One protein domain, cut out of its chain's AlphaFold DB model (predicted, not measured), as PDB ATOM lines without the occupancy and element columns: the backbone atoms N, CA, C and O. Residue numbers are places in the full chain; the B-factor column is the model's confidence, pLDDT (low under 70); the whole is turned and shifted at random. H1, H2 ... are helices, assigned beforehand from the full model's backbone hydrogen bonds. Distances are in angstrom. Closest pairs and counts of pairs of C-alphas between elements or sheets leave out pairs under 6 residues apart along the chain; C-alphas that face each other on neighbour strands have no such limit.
ATOM      1  N   LYS A   2     -21.026  27.460  37.261       46.25
ATOM      2  CA  LYS A   2     -22.098  26.874  36.440       46.25
ATOM      3  C   LYS A   2     -21.526  26.659  35.036       46.25
ATOM      4  O   LYS A   2     -20.851  27.548  34.525       46.25
ATOM      5  N   SER A   3     -21.688  25.465  34.477       57.06
ATOM      6  CA  SER A   3     -21.213  25.162  33.125       57.06
ATOM      7  C   SER A   3     -22.003  25.960  32.091       57.06
ATOM      8  O   SER A   3     -23.180  26.245  32.296       57.06
ATOM      9  N   GLU A   4     -21.378  26.266  30.953       59.12
ATOM     10  CA  GLU A   4     -22.009  26.976  29.826       59.12
ATOM     11  C   GLU A   4     -23.312  26.298  29.351       59.12
ATOM     12  O   GLU A   4     -24.253  26.948  28.906       59.12
ATOM     13  N   VAL A   5     -23.405  24.975  29.526       58.72
ATOM     14  CA  VAL A   5     -24.605  24.179  29.233       58.72
ATOM     15  C   VAL A   5     -25.734  24.456  30.234       58.72
ATOM     16  O   VAL A   5     -26.887  24.595  29.839       58.72
ATOM     17  N   SER A   6     -25.414  24.584  31.526       58.19
ATOM     18  CA  SER A   6     -26.388  24.954  32.564       58.19
ATOM     19  C   SER A   6     -26.911  26.379  32.348       58.19
ATOM     20  O   SER A   6     -28.102  26.632  32.528       58.19
ATOM     21  N   THR A   7     -26.062  27.300  31.880       64.12
ATOM     22  CA  THR A   7     -26.490  28.663  31.528       64.12
ATOM     23  C   THR A   7     -27.337  28.696  30.255       64.12
ATOM     24  O   THR A   7     -28.343  29.389  30.234       64.12
ATOM     25  N   PHE A   8     -27.014  27.890  29.237       61.75
ATOM     26  CA  PHE A   8     -27.768  27.840  27.976       61.75
ATOM     27  C   PHE A   8     -29.213  27.341  28.147       61.75
ATOM     28  O   PHE A   8     -30.135  27.858  27.519       61.75
ATOM     29  N   PHE A   9     -29.420  26.347  29.017       61.00
ATOM     30  CA  PHE A   9     -30.758  25.852  29.352       61.00
ATOM     31  C   PHE A   9     -31.444  26.652  30.469       61.00
ATOM     32  O   PHE A   9     -32.615  26.404  30.758       61.00
ATOM     33  N   SER A  10     -30.739  27.592  31.115       64.06
ATOM     34  CA  SER A  10     -31.369  28.518  32.063       64.06
ATOM     35  C   SER A  10     -32.280  29.519  31.348       64.06
ATOM     36  O   SER A  10     -33.235  29.985  31.965       64.06
ATOM     37  N   ASP A  11     -32.033  29.786  30.060       74.06
ATOM     38  CA  ASP A  11     -32.895  30.606  29.212       74.06
ATOM     39  C   ASP A  11     -34.207  29.869  28.893       74.06
ATOM     40  O   ASP A  11     -34.226  28.839  28.209       74.06
ATOM     41  N   ASP A  12     -35.332  30.428  29.349       70.62
ATOM     42  CA  ASP A  12     -36.658  29.804  29.233       70.62
ATOM     43  C   ASP A  12     -37.082  29.525  27.778       70.62
ATOM     44  O   ASP A  12     -37.807  28.567  27.503       70.62
ATOM     45  N   ILE A  13     -36.591  30.316  26.821       75.44
ATOM     46  CA  ILE A  13     -36.910  30.173  25.392       75.44
ATOM     47  C   ILE A  13     -36.305  28.882  24.817       75.44
ATOM     48  O   ILE A  13     -36.986  28.125  24.116       75.44
ATOM     49  N   ASN A  14     -35.041  28.602  25.141       77.81
ATOM     50  CA  ASN A  14     -34.316  27.444  24.617       77.81
ATOM     51  C   ASN A  14     -34.872  26.145  25.195       77.81
ATOM     52  O   ASN A  14     -35.091  25.175  24.463       77.81
ATOM     53  N   PHE A  15     -35.164  26.143  26.499       80.75
ATOM     54  CA  PHE A  15     -35.763  24.989  27.155       80.75
ATOM     55  C   PHE A  15     -37.140  24.662  26.571       80.75
ATOM     56  O   PHE A  15     -37.405  23.505  26.254       80.75
ATOM     57  N   LYS A  16     -37.989  25.668  26.333       82.75
ATOM     58  CA  LYS A  16     -39.329  25.457  25.769       82.75
ATOM     59  C   LYS A  16     -39.289  24.896  24.343       82.75
ATOM     60  O   LYS A  16     -40.043  23.976  24.007       82.75
ATOM     61  N   SER A  17     -38.376  25.392  23.504       83.94
ATOM     62  CA  SER A  17     -38.164  24.840  22.157       83.94
ATOM     63  C   SER A  17     -37.661  23.394  22.195       83.94
ATOM     64  O   SER A  17     -38.043  22.586  21.348       83.94
ATOM     65  N   PHE A  18     -36.798  23.057  23.152       84.12
ATOM     66  CA  PHE A  18     -36.308  21.694  23.338       84.12
ATOM     67  C   PHE A  18     -37.416  20.761  23.846       84.12
ATOM     68  O   PHE A  18     -37.656  19.707  23.259       84.12
ATOM     69  N   TYR A  19     -38.134  21.180  24.888       84.06
ATOM     70  CA  TYR A  19     -39.203  20.415  25.518       84.06
ATOM     71  C   TYR A  19     -40.310  20.059  24.520       84.06
ATOM     72  O   TYR A  19     -40.706  18.902  24.422       84.06
ATOM     73  N   THR A  20     -40.751  21.021  23.705       85.19
ATOM     74  CA  THR A  20     -41.770  20.781  22.665       85.19
ATOM     75  C   THR A  20     -41.319  19.776  21.604       85.19
ATOM     76  O   THR A  20     -42.121  18.952  21.162       85.19
ATOM     77  N   LYS A  21     -40.036  19.788  21.222       87.31
ATOM     78  CA  LYS A  21     -39.470  18.814  20.283       87.31
ATOM     79  C   LYS A  21     -39.448  17.402  20.874       87.31
ATOM     80  O   LYS A  21     -39.930  16.474  20.231       87.31
ATOM     81  N   VAL A  22     -38.944  17.261  22.102       83.88
ATOM     82  CA  VAL A  22     -38.890  15.973  22.816       83.88
ATOM     83  C   VAL A  22     -40.295  15.419  23.041       83.88
ATOM     84  O   VAL A  22     -40.538  14.238  22.802       83.88
ATOM     85  N   PHE A  23     -41.238  16.277  23.437       83.50
ATOM     86  CA  PHE A  23     -42.618  15.875  23.681       83.50
ATOM     87  C   PHE A  23     -43.269  15.310  22.411       83.50
ATOM     88  O   PHE A  23     -43.832  14.217  22.450       83.50
ATOM     89  N   LYS A  24     -43.091  15.989  21.269       85.75
ATOM     90  CA  LYS A  24     -43.604  15.550  19.962       85.75
ATOM     91  C   LYS A  24     -43.038  14.197  19.516       85.75
ATOM     92  O   LYS A  24     -43.754  13.404  18.914       85.75
ATOM     93  N   GLU A  25     -41.764  13.926  19.790       83.75
ATOM     94  CA  GLU A  25     -41.150  12.625  19.489       83.75
ATOM     95  C   GLU A  25     -41.693  11.523  20.420       83.75
ATOM     96  O   GLU A  25     -42.020  10.423  19.966       83.75
ATOM     97  N   SER A  26     -41.861  11.837  21.709       81.00
ATOM     98  CA  SER A  26     -42.325  10.889  22.733       81.00
ATOM     99  C   SER A  26     -43.812  10.532  22.654       81.00
ATOM    100  O   SER A  26     -44.205   9.461  23.112       81.00
ATOM    101  N   GLU A  27     -44.636  11.378  22.031       79.94
ATOM    102  CA  GLU A  27     -46.087  11.177  21.905       79.94
ATOM    103  C   GLU A  27     -46.443   9.874  21.161       79.94
ATOM    104  O   GLU A  27     -47.496   9.287  21.388       79.94
ATOM    105  N   SER A  28     -45.529   9.378  20.320       80.25
ATOM    106  CA  SER A  28     -45.668   8.102  19.603       80.25
ATOM    107  C   SER A  28     -45.318   6.855  20.431       80.25
ATOM    108  O   SER A  28     -45.617   5.740  20.008       80.25
ATOM    109  N   SER A  55     -46.295  23.401  39.505       69.12
ATOM    110  CA  SER A  55     -47.572  23.786  38.901       69.12
ATOM    111  C   SER A  55     -47.788  23.075  37.565       69.12
ATOM    112  O   SER A  55     -48.928  22.781  37.206       69.12
ATOM    113  N   SER A  56     -46.705  22.779  36.836       76.38
ATOM    114  CA  SER A  56     -46.742  22.139  35.517       76.38
ATOM    115  C   SER A  56     -45.809  20.925  35.423       76.38
ATOM    116  O   SER A  56     -44.768  20.858  36.080       76.38
ATOM    117  N   PHE A  57     -46.159  19.967  34.558       73.81
ATOM    118  CA  PHE A  57     -45.283  18.840  34.209       73.81
ATOM    119  C   PHE A  57     -43.987  19.311  33.532       73.81
ATOM    120  O   PHE A  57     -42.932  18.717  33.740       73.81
ATOM    121  N   GLU A  58     -44.049  20.423  32.798       80.81
ATOM    122  CA  GLU A  58     -42.885  21.064  32.179       80.81
ATOM    123  C   GLU A  58     -41.871  21.542  33.234       80.81
ATOM    124  O   GLU A  58     -40.676  21.299  33.093       80.81
ATOM    125  N   GLU A  59     -42.339  22.144  34.330       78.44
ATOM    126  CA  GLU A  59     -41.484  22.625  35.428       78.44
ATOM    127  C   GLU A  59     -40.844  21.471  36.202       78.44
ATOM    128  O   GLU A  59     -39.661  21.525  36.544       78.44
ATOM    129  N   PHE A  60     -41.618  20.411  36.446       80.12
ATOM    130  CA  PHE A  60     -41.114  19.197  37.083       80.12
ATOM    131  C   PHE A  60     -40.008  18.551  36.240       80.12
ATOM    132  O   PHE A  60     -38.922  18.260  36.747       80.12
ATOM    133  N   TYR A  61     -40.258  18.391  34.936       81.75
ATOM    134  CA  TYR A  61     -39.270  17.859  34.004       81.75
ATOM    135  C   TYR A  61     -38.029  18.754  33.936       81.75
ATOM    136  O   TYR A  61     -36.909  18.249  33.985       81.75
ATOM    137  N   ARG A  62     -38.211  20.082  33.900       82.38
ATOM    138  CA  ARG A  62     -37.113  21.056  33.912       82.38
ATOM    139  C   ARG A  62     -36.215  20.872  35.127       82.38
ATOM    140  O   ARG A  62     -35.003  20.780  34.960       82.38
ATOM    141  N   GLN A  63     -36.780  20.794  36.330       81.25
ATOM    142  CA  GLN A  63     -35.978  20.630  37.542       81.25
ATOM    143  C   GLN A  63     -35.212  19.304  37.534       81.25
ATOM    144  O   GLN A  63     -33.999  19.301  37.739       81.25
ATOM    145  N   GLN A  64     -35.888  18.192  37.241       81.50
ATOM    146  CA  GLN A  64     -35.247  16.879  37.245       81.50
ATOM    147  C   GLN A  64     -34.142  16.770  36.183       81.50
ATOM    148  O   GLN A  64     -33.083  16.183  36.425       81.50
ATOM    149  N   TYR A  65     -34.370  17.361  35.010       82.06
ATOM    150  CA  TYR A  65     -33.385  17.425  33.937       82.06
ATOM    151  C   TYR A  65     -32.162  18.258  34.343       82.06
ATOM    152  O   TYR A  65     -31.029  17.812  34.166       82.06
ATOM    153  N   MET A  66     -32.379  19.425  34.953       79.88
ATOM    154  CA  MET A  66     -31.300  20.300  35.416       79.88
ATOM    155  C   MET A  66     -30.471  19.673  36.535       79.88
ATOM    156  O   MET A  66     -29.247  19.683  36.443       79.88
ATOM    157  N   GLU A  67     -31.107  19.065  37.538       80.56
ATOM    158  CA  GLU A  67     -30.398  18.336  38.599       80.56
ATOM    159  C   GLU A  67     -29.524  17.221  38.006       80.56
ATOM    160  O   GLU A  67     -28.354  17.071  38.364       80.56
ATOM    161  N   SER A  68     -30.059  16.482  37.031       80.12
ATOM    162  CA  SER A  68     -29.314  15.431  36.332       80.12
ATOM    163  C   SER A  68     -28.110  15.989  35.564       80.12
ATOM    164  O   SER A  68     -27.020  15.414  35.621       80.12
ATOM    165  N   LEU A  69     -28.281  17.121  34.872       78.19
ATOM    166  CA  LEU A  69     -27.201  17.797  34.154       78.19
ATOM    167  C   LEU A  69     -26.118  18.319  35.099       78.19
ATOM    168  O   LEU A  69     -24.932  18.131  34.825       78.19
ATOM    169  N   GLU A  70     -26.497  18.948  36.208       80.62
ATOM    170  CA  GLU A  70     -25.550  19.466  37.197       80.62
ATOM    171  C   GLU A  70     -24.720  18.339  37.817       80.62
ATOM    172  O   GLU A  70     -23.493  18.450  37.906       80.62
ATOM    173  N   ILE A  71     -25.360  17.222  38.172       79.38
ATOM    174  CA  ILE A  71     -24.670  16.027  38.670       79.38
ATOM    175  C   ILE A  71     -23.703  15.486  37.609       79.38
ATOM    176  O   ILE A  71     -22.534  15.240  37.919       79.38
ATOM    177  N   ALA A  72     -24.148  15.337  36.359       78.69
ATOM    178  CA  ALA A  72     -23.319  14.813  35.274       78.69
ATOM    179  C   ALA A  72     -22.098  15.705  34.991       78.69
ATOM    180  O   ALA A  72     -20.975  15.211  34.865       78.69
ATOM    181  N   VAL A  73     -22.292  17.024  34.944       79.12
ATOM    182  CA  VAL A  73     -21.213  18.000  34.749       79.12
ATOM    183  C   VAL A  73     -20.227  17.953  35.914       79.12
ATOM    184  O   VAL A  73     -19.019  17.890  35.678       79.12
ATOM    185  N   ASN A  74     -20.716  17.917  37.155       80.06
ATOM    186  CA  ASN A  74     -19.860  17.809  38.335       80.06
ATOM    187  C   ASN A  74     -19.055  16.500  38.328       80.06
ATOM    188  O   ASN A  74     -17.864  16.511  38.631       80.06
ATOM    189  N   MET A  75     -19.658  15.378  37.925       78.12
ATOM    190  CA  MET A  75     -18.949  14.102  37.774       78.12
ATOM    191  C   MET A  75     -17.847  14.177  36.711       78.12
ATOM    192  O   MET A  75     -16.740  13.692  36.947       78.12
ATOM    193  N   LEU A  76     -18.112  14.800  35.560       76.56
ATOM    194  CA  LEU A  76     -17.120  14.968  34.492       76.56
ATOM    195  C   LEU A  76     -15.965  15.876  34.917       76.56
ATOM    196  O   LEU A  76     -14.800  15.529  34.706       76.56
ATOM    197  N   GLN A  77     -16.274  17.001  35.563       74.62
ATOM    198  CA  GLN A  77     -15.261  17.910  36.092       74.62
ATOM    199  C   GLN A  77     -14.396  17.199  37.137       74.62
ATOM    200  O   GLN A  77     -13.173  17.179  36.990       74.62
ATOM    201  N   ASN A  78     -15.010  16.504  38.098       73.56
ATOM    202  CA  ASN A  78     -14.299  15.740  39.125       73.56
ATOM    203  C   ASN A  78     -13.480  14.575  38.550       73.56
ATOM    204  O   ASN A  78     -12.424  14.249  39.083       73.56
ATOM    205  N   ARG A  79     -13.921  13.954  37.450       67.69
ATOM    206  CA  ARG A  79     -13.153  12.910  36.751       67.69
ATOM    207  C   ARG A  79     -11.928  13.485  36.039       67.69
ATOM    208  O   ARG A  79     -10.868  12.868  36.076       67.69
ATOM    209  N   SER A  80     -12.062  14.652  35.409       61.41
ATOM    210  CA  SER A  80     -10.974  15.300  34.661       61.41
ATOM    211  C   SER A  80      -9.857  15.845  35.561       61.41
ATOM    212  O   SER A  80      -8.693  15.865  35.164       61.41
ATOM    213  N   THR A  81     -10.197  16.251  36.788       62.88
ATOM    214  CA  THR A  81      -9.265  16.854  37.751       62.88
ATOM    215  C   THR A  81      -8.539  15.829  38.618       62.88
ATOM    216  O   THR A  81      -7.582  16.177  39.313       62.88
ATOM    217  N   GLN A  82      -8.939  14.553  38.573       69.88
ATOM    218  CA  GLN A  82      -8.237  13.494  39.291       69.88
ATOM    219  C   GLN A  82      -6.792  13.365  38.796       69.88
ATOM    220  O   GLN A  82      -6.523  13.247  37.600       69.88
ATOM    221  N   LYS A  83      -5.848  13.297  39.744       64.56
ATOM    222  CA  LYS A  83      -4.411  13.073  39.491       64.56
ATOM    223  C   LYS A  83      -4.168  11.862  38.574       64.56
ATOM    224  O   LYS A  83      -3.310  11.917  37.699       64.56
ATOM    225  N   ASN A  84      -4.991  10.821  38.727       63.06
ATOM    226  CA  ASN A  84      -4.978   9.612  37.904       63.06
ATOM    227  C   ASN A  84      -5.346   9.882  36.441       63.06
ATOM    228  O   ASN A  84      -4.775   9.255  35.561       63.06
ATOM    229  N   PHE A  85      -6.245  10.826  36.151       61.50
ATOM    230  CA  PHE A  85      -6.621  11.181  34.779       61.50
ATOM    231  C   PHE A  85      -5.472  11.887  34.044       61.50
ATOM    232  O   PHE A  85      -5.199  11.599  32.881       61.50
ATOM    233  N   LYS A  86      -4.722  12.740  34.755       59.16
ATOM    234  CA  LYS A  86      -3.487  13.357  34.243       59.16
ATOM    235  C   LYS A  86      -2.363  12.331  34.036       59.16
ATOM    236  O   LYS A  86      -1.579  12.485  33.105       59.16
ATOM    237  N   LEU A  87      -2.314  11.279  34.860       60.88
ATOM    238  CA  LEU A  87      -1.404  10.137  34.694       60.88
ATOM    239  C   LEU A  87      -1.811   9.239  33.506       60.88
ATOM    240  O   LEU A  87      -0.952   8.800  32.751       60.88
ATOM    241  N   LEU A  88      -3.117   9.025  33.306       55.53
ATOM    242  CA  LEU A  88      -3.708   8.287  32.179       55.53
ATOM    243  C   LEU A  88      -3.509   8.998  30.832       55.53
ATOM    244  O   LEU A  88      -3.401   8.332  29.810       55.53
ATOM    245  N   LEU A  89      -3.428  10.333  30.828       57.09
ATOM    246  CA  LEU A  89      -3.015  11.149  29.675       57.09
ATOM    247  C   LEU A  89      -1.511  11.038  29.360       57.09
ATOM    248  O   LEU A  89      -1.065  11.515  28.315       57.09
ATOM    249  N   GLY A  90      -0.727  10.410  30.243       56.78
ATOM    250  CA  GLY A  90       0.636   9.989  29.951       56.78
ATOM    251  C   GLY A  90       0.614   8.976  28.809       56.78
ATOM    252  O   GLY A  90      -0.074   7.964  28.887       56.78
ATOM    253  N   LYS A  91       1.350   9.285  27.738       57.97
ATOM    254  CA  LYS A  91       1.391   8.605  26.429       57.97
ATOM    255  C   LYS A  91       1.336   7.073  26.426       57.97
ATOM    256  O   LYS A  91       0.975   6.525  25.390       57.97
ATOM    257  N   GLU A  92       1.726   6.406  27.505       59.81
ATOM    258  CA  GLU A  92       1.818   4.951  27.583       59.81
ATOM    259  C   GLU A  92       0.427   4.323  27.670       59.81
ATOM    260  O   GLU A  92       0.007   3.781  26.661       59.81
ATOM    261  N   MET A  93      -0.369   4.566  28.722       60.53
ATOM    262  CA  MET A  93      -1.704   3.949  28.913       60.53
ATOM    263  C   MET A  93      -2.669   4.120  27.723       60.53
ATOM    264  O   MET A  93      -3.521   3.265  27.457       60.53
ATOM    265  N   PHE A  94      -2.554   5.230  26.986       65.25
ATOM    266  CA  PHE A  94      -3.352   5.459  25.780       65.25
ATOM    267  C   PHE A  94      -2.961   4.532  24.623       65.25
ATOM    268  O   PHE A  94      -3.824   4.207  23.811       65.25
ATOM    269  N   GLN A  95      -1.709   4.076  24.531       68.94
ATOM    270  CA  GLN A  95      -1.290   3.098  23.526       68.94
ATOM    271  C   GLN A  95      -1.892   1.721  23.791       68.94
ATOM    272  O   GLN A  95      -2.375   1.104  22.836       68.94
ATOM    273  N   GLU A  96      -1.909   1.231  25.033       75.25
ATOM    274  CA  GLU A  96      -2.565  -0.048  25.351       75.25
ATOM    275  C   GLU A  96      -4.072   0.053  25.140       75.25
ATOM    276  O   GLU A  96      -4.663  -0.826  24.509       75.25
ATOM    277  N   TYR A  97      -4.692   1.149  25.578       78.25
ATOM    278  CA  TYR A  97      -6.124   1.361  25.382       78.25
ATOM    279  C   TYR A  97      -6.491   1.489  23.897       78.25
ATOM    280  O   TYR A  97      -7.469   0.906  23.437       78.25
ATOM    281  N   HIS A  98      -5.665   2.168  23.105       78.88
ATOM    282  CA  HIS A  98      -5.835   2.258  21.658       78.88
ATOM    283  C   HIS A  98      -5.634   0.907  20.957       78.88
ATOM    284  O   HIS A  98      -6.380   0.591  20.029       78.88
ATOM    285  N   LYS A  99      -4.678   0.077  21.403       80.69
ATOM    286  CA  LYS A  99      -4.532  -1.309  20.923       80.69
ATOM    287  C   LYS A  99      -5.770  -2.140  21.267       80.69
ATOM    288  O   LYS A  99      -6.253  -2.867  20.405       80.69
ATOM    289  N   LEU A 100      -6.311  -1.993  22.477       84.50
ATOM    290  CA  LEU A 100      -7.511  -2.701  22.924       84.50
ATOM    291  C   LEU A 100      -8.756  -2.271  22.141       84.50
ATOM    292  O   LEU A 100      -9.499  -3.127  21.678       84.50
ATOM    293  N   ILE A 101      -8.955  -0.966  21.930       83.94
ATOM    294  CA  ILE A 101     -10.047  -0.448  21.094       83.94
ATOM    295  C   ILE A 101      -9.898  -0.950  19.662       83.94
ATOM    296  O   ILE A 101     -10.874  -1.414  19.082       83.94
ATOM    297  N   LYS A 102      -8.691  -0.904  19.084       83.25
ATOM    298  CA  LYS A 102      -8.450  -1.464  17.747       83.25
ATOM    299  C   LYS A 102      -8.793  -2.947  17.693       83.25
ATOM    300  O   LYS A 102      -9.484  -3.351  16.770       83.25
TER     301      LYS A 102
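AT A GLANCE: This is residues 2 to 28 and 55 to 102 of the 177 residues of the protein "Hypothetical protein" of Rotaria magnacalcarata (UniProt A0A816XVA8). An open bracket of helices: H3 is the long crossbar, H2 stands crosswise near its first residues, and H4 and H5 make an arm at its other end. Short H1 lies beside the middle of H3, while residues 78 to 102 stick out free of the rest. The printed part has 75 residues with five named helices, H1 to H5 in chain order, and no named strand, and its class is all helix. It is extended, with a radius of gyration of the C-alphas of 18.5 A and spans of 53 by 30 by 17 A.

HOW THE PARTS SIT: H1, residues 4 to 8, and H3, residues 57 to 81, only just touch, with 3 pairs of C-alphas within 8 A; the closest are those of Ser 6 and Glu 70, 7.2 A apart, and H3 touches H1 with residues 66 to 70 alone. H2, residues 12 to 26, is close to H3 but not clearly touching, about perpendicular at 77 degrees, with the C-alphas of Tyr 19 and Glu 58 closest at 7.6 A. H4, residues 83 to 88, is also about perpendicular to H3 at 77 degrees. H5, residues 91 to 102, runs the same way as H4 at a steep tilt of 56 degrees. H3 and H5 are apart. Every O i to N i+4 pair is within hydrogen-bond range in H1, H2, H3 and H4, and 6 of 8 in H5.

IN THESE COORDINATES: H1 begins at C-alpha 4, (-22.009, 26.976, 29.826). H2 measures 20.8 A, H3 36.2 A and H5 16.5 A, ending at C-alpha 102, (-8.450, -1.464, 17.747).

THE WHOLE: The C-alphas of Ser 55 and Glu 92 are farthest apart, 54.1 A. Residues 29 to 54 are not printed; C-alphas 28 and 55 are 24.9 A apart. Confidence is under 70 at residues 2 to 10, 55 and 79 to 95.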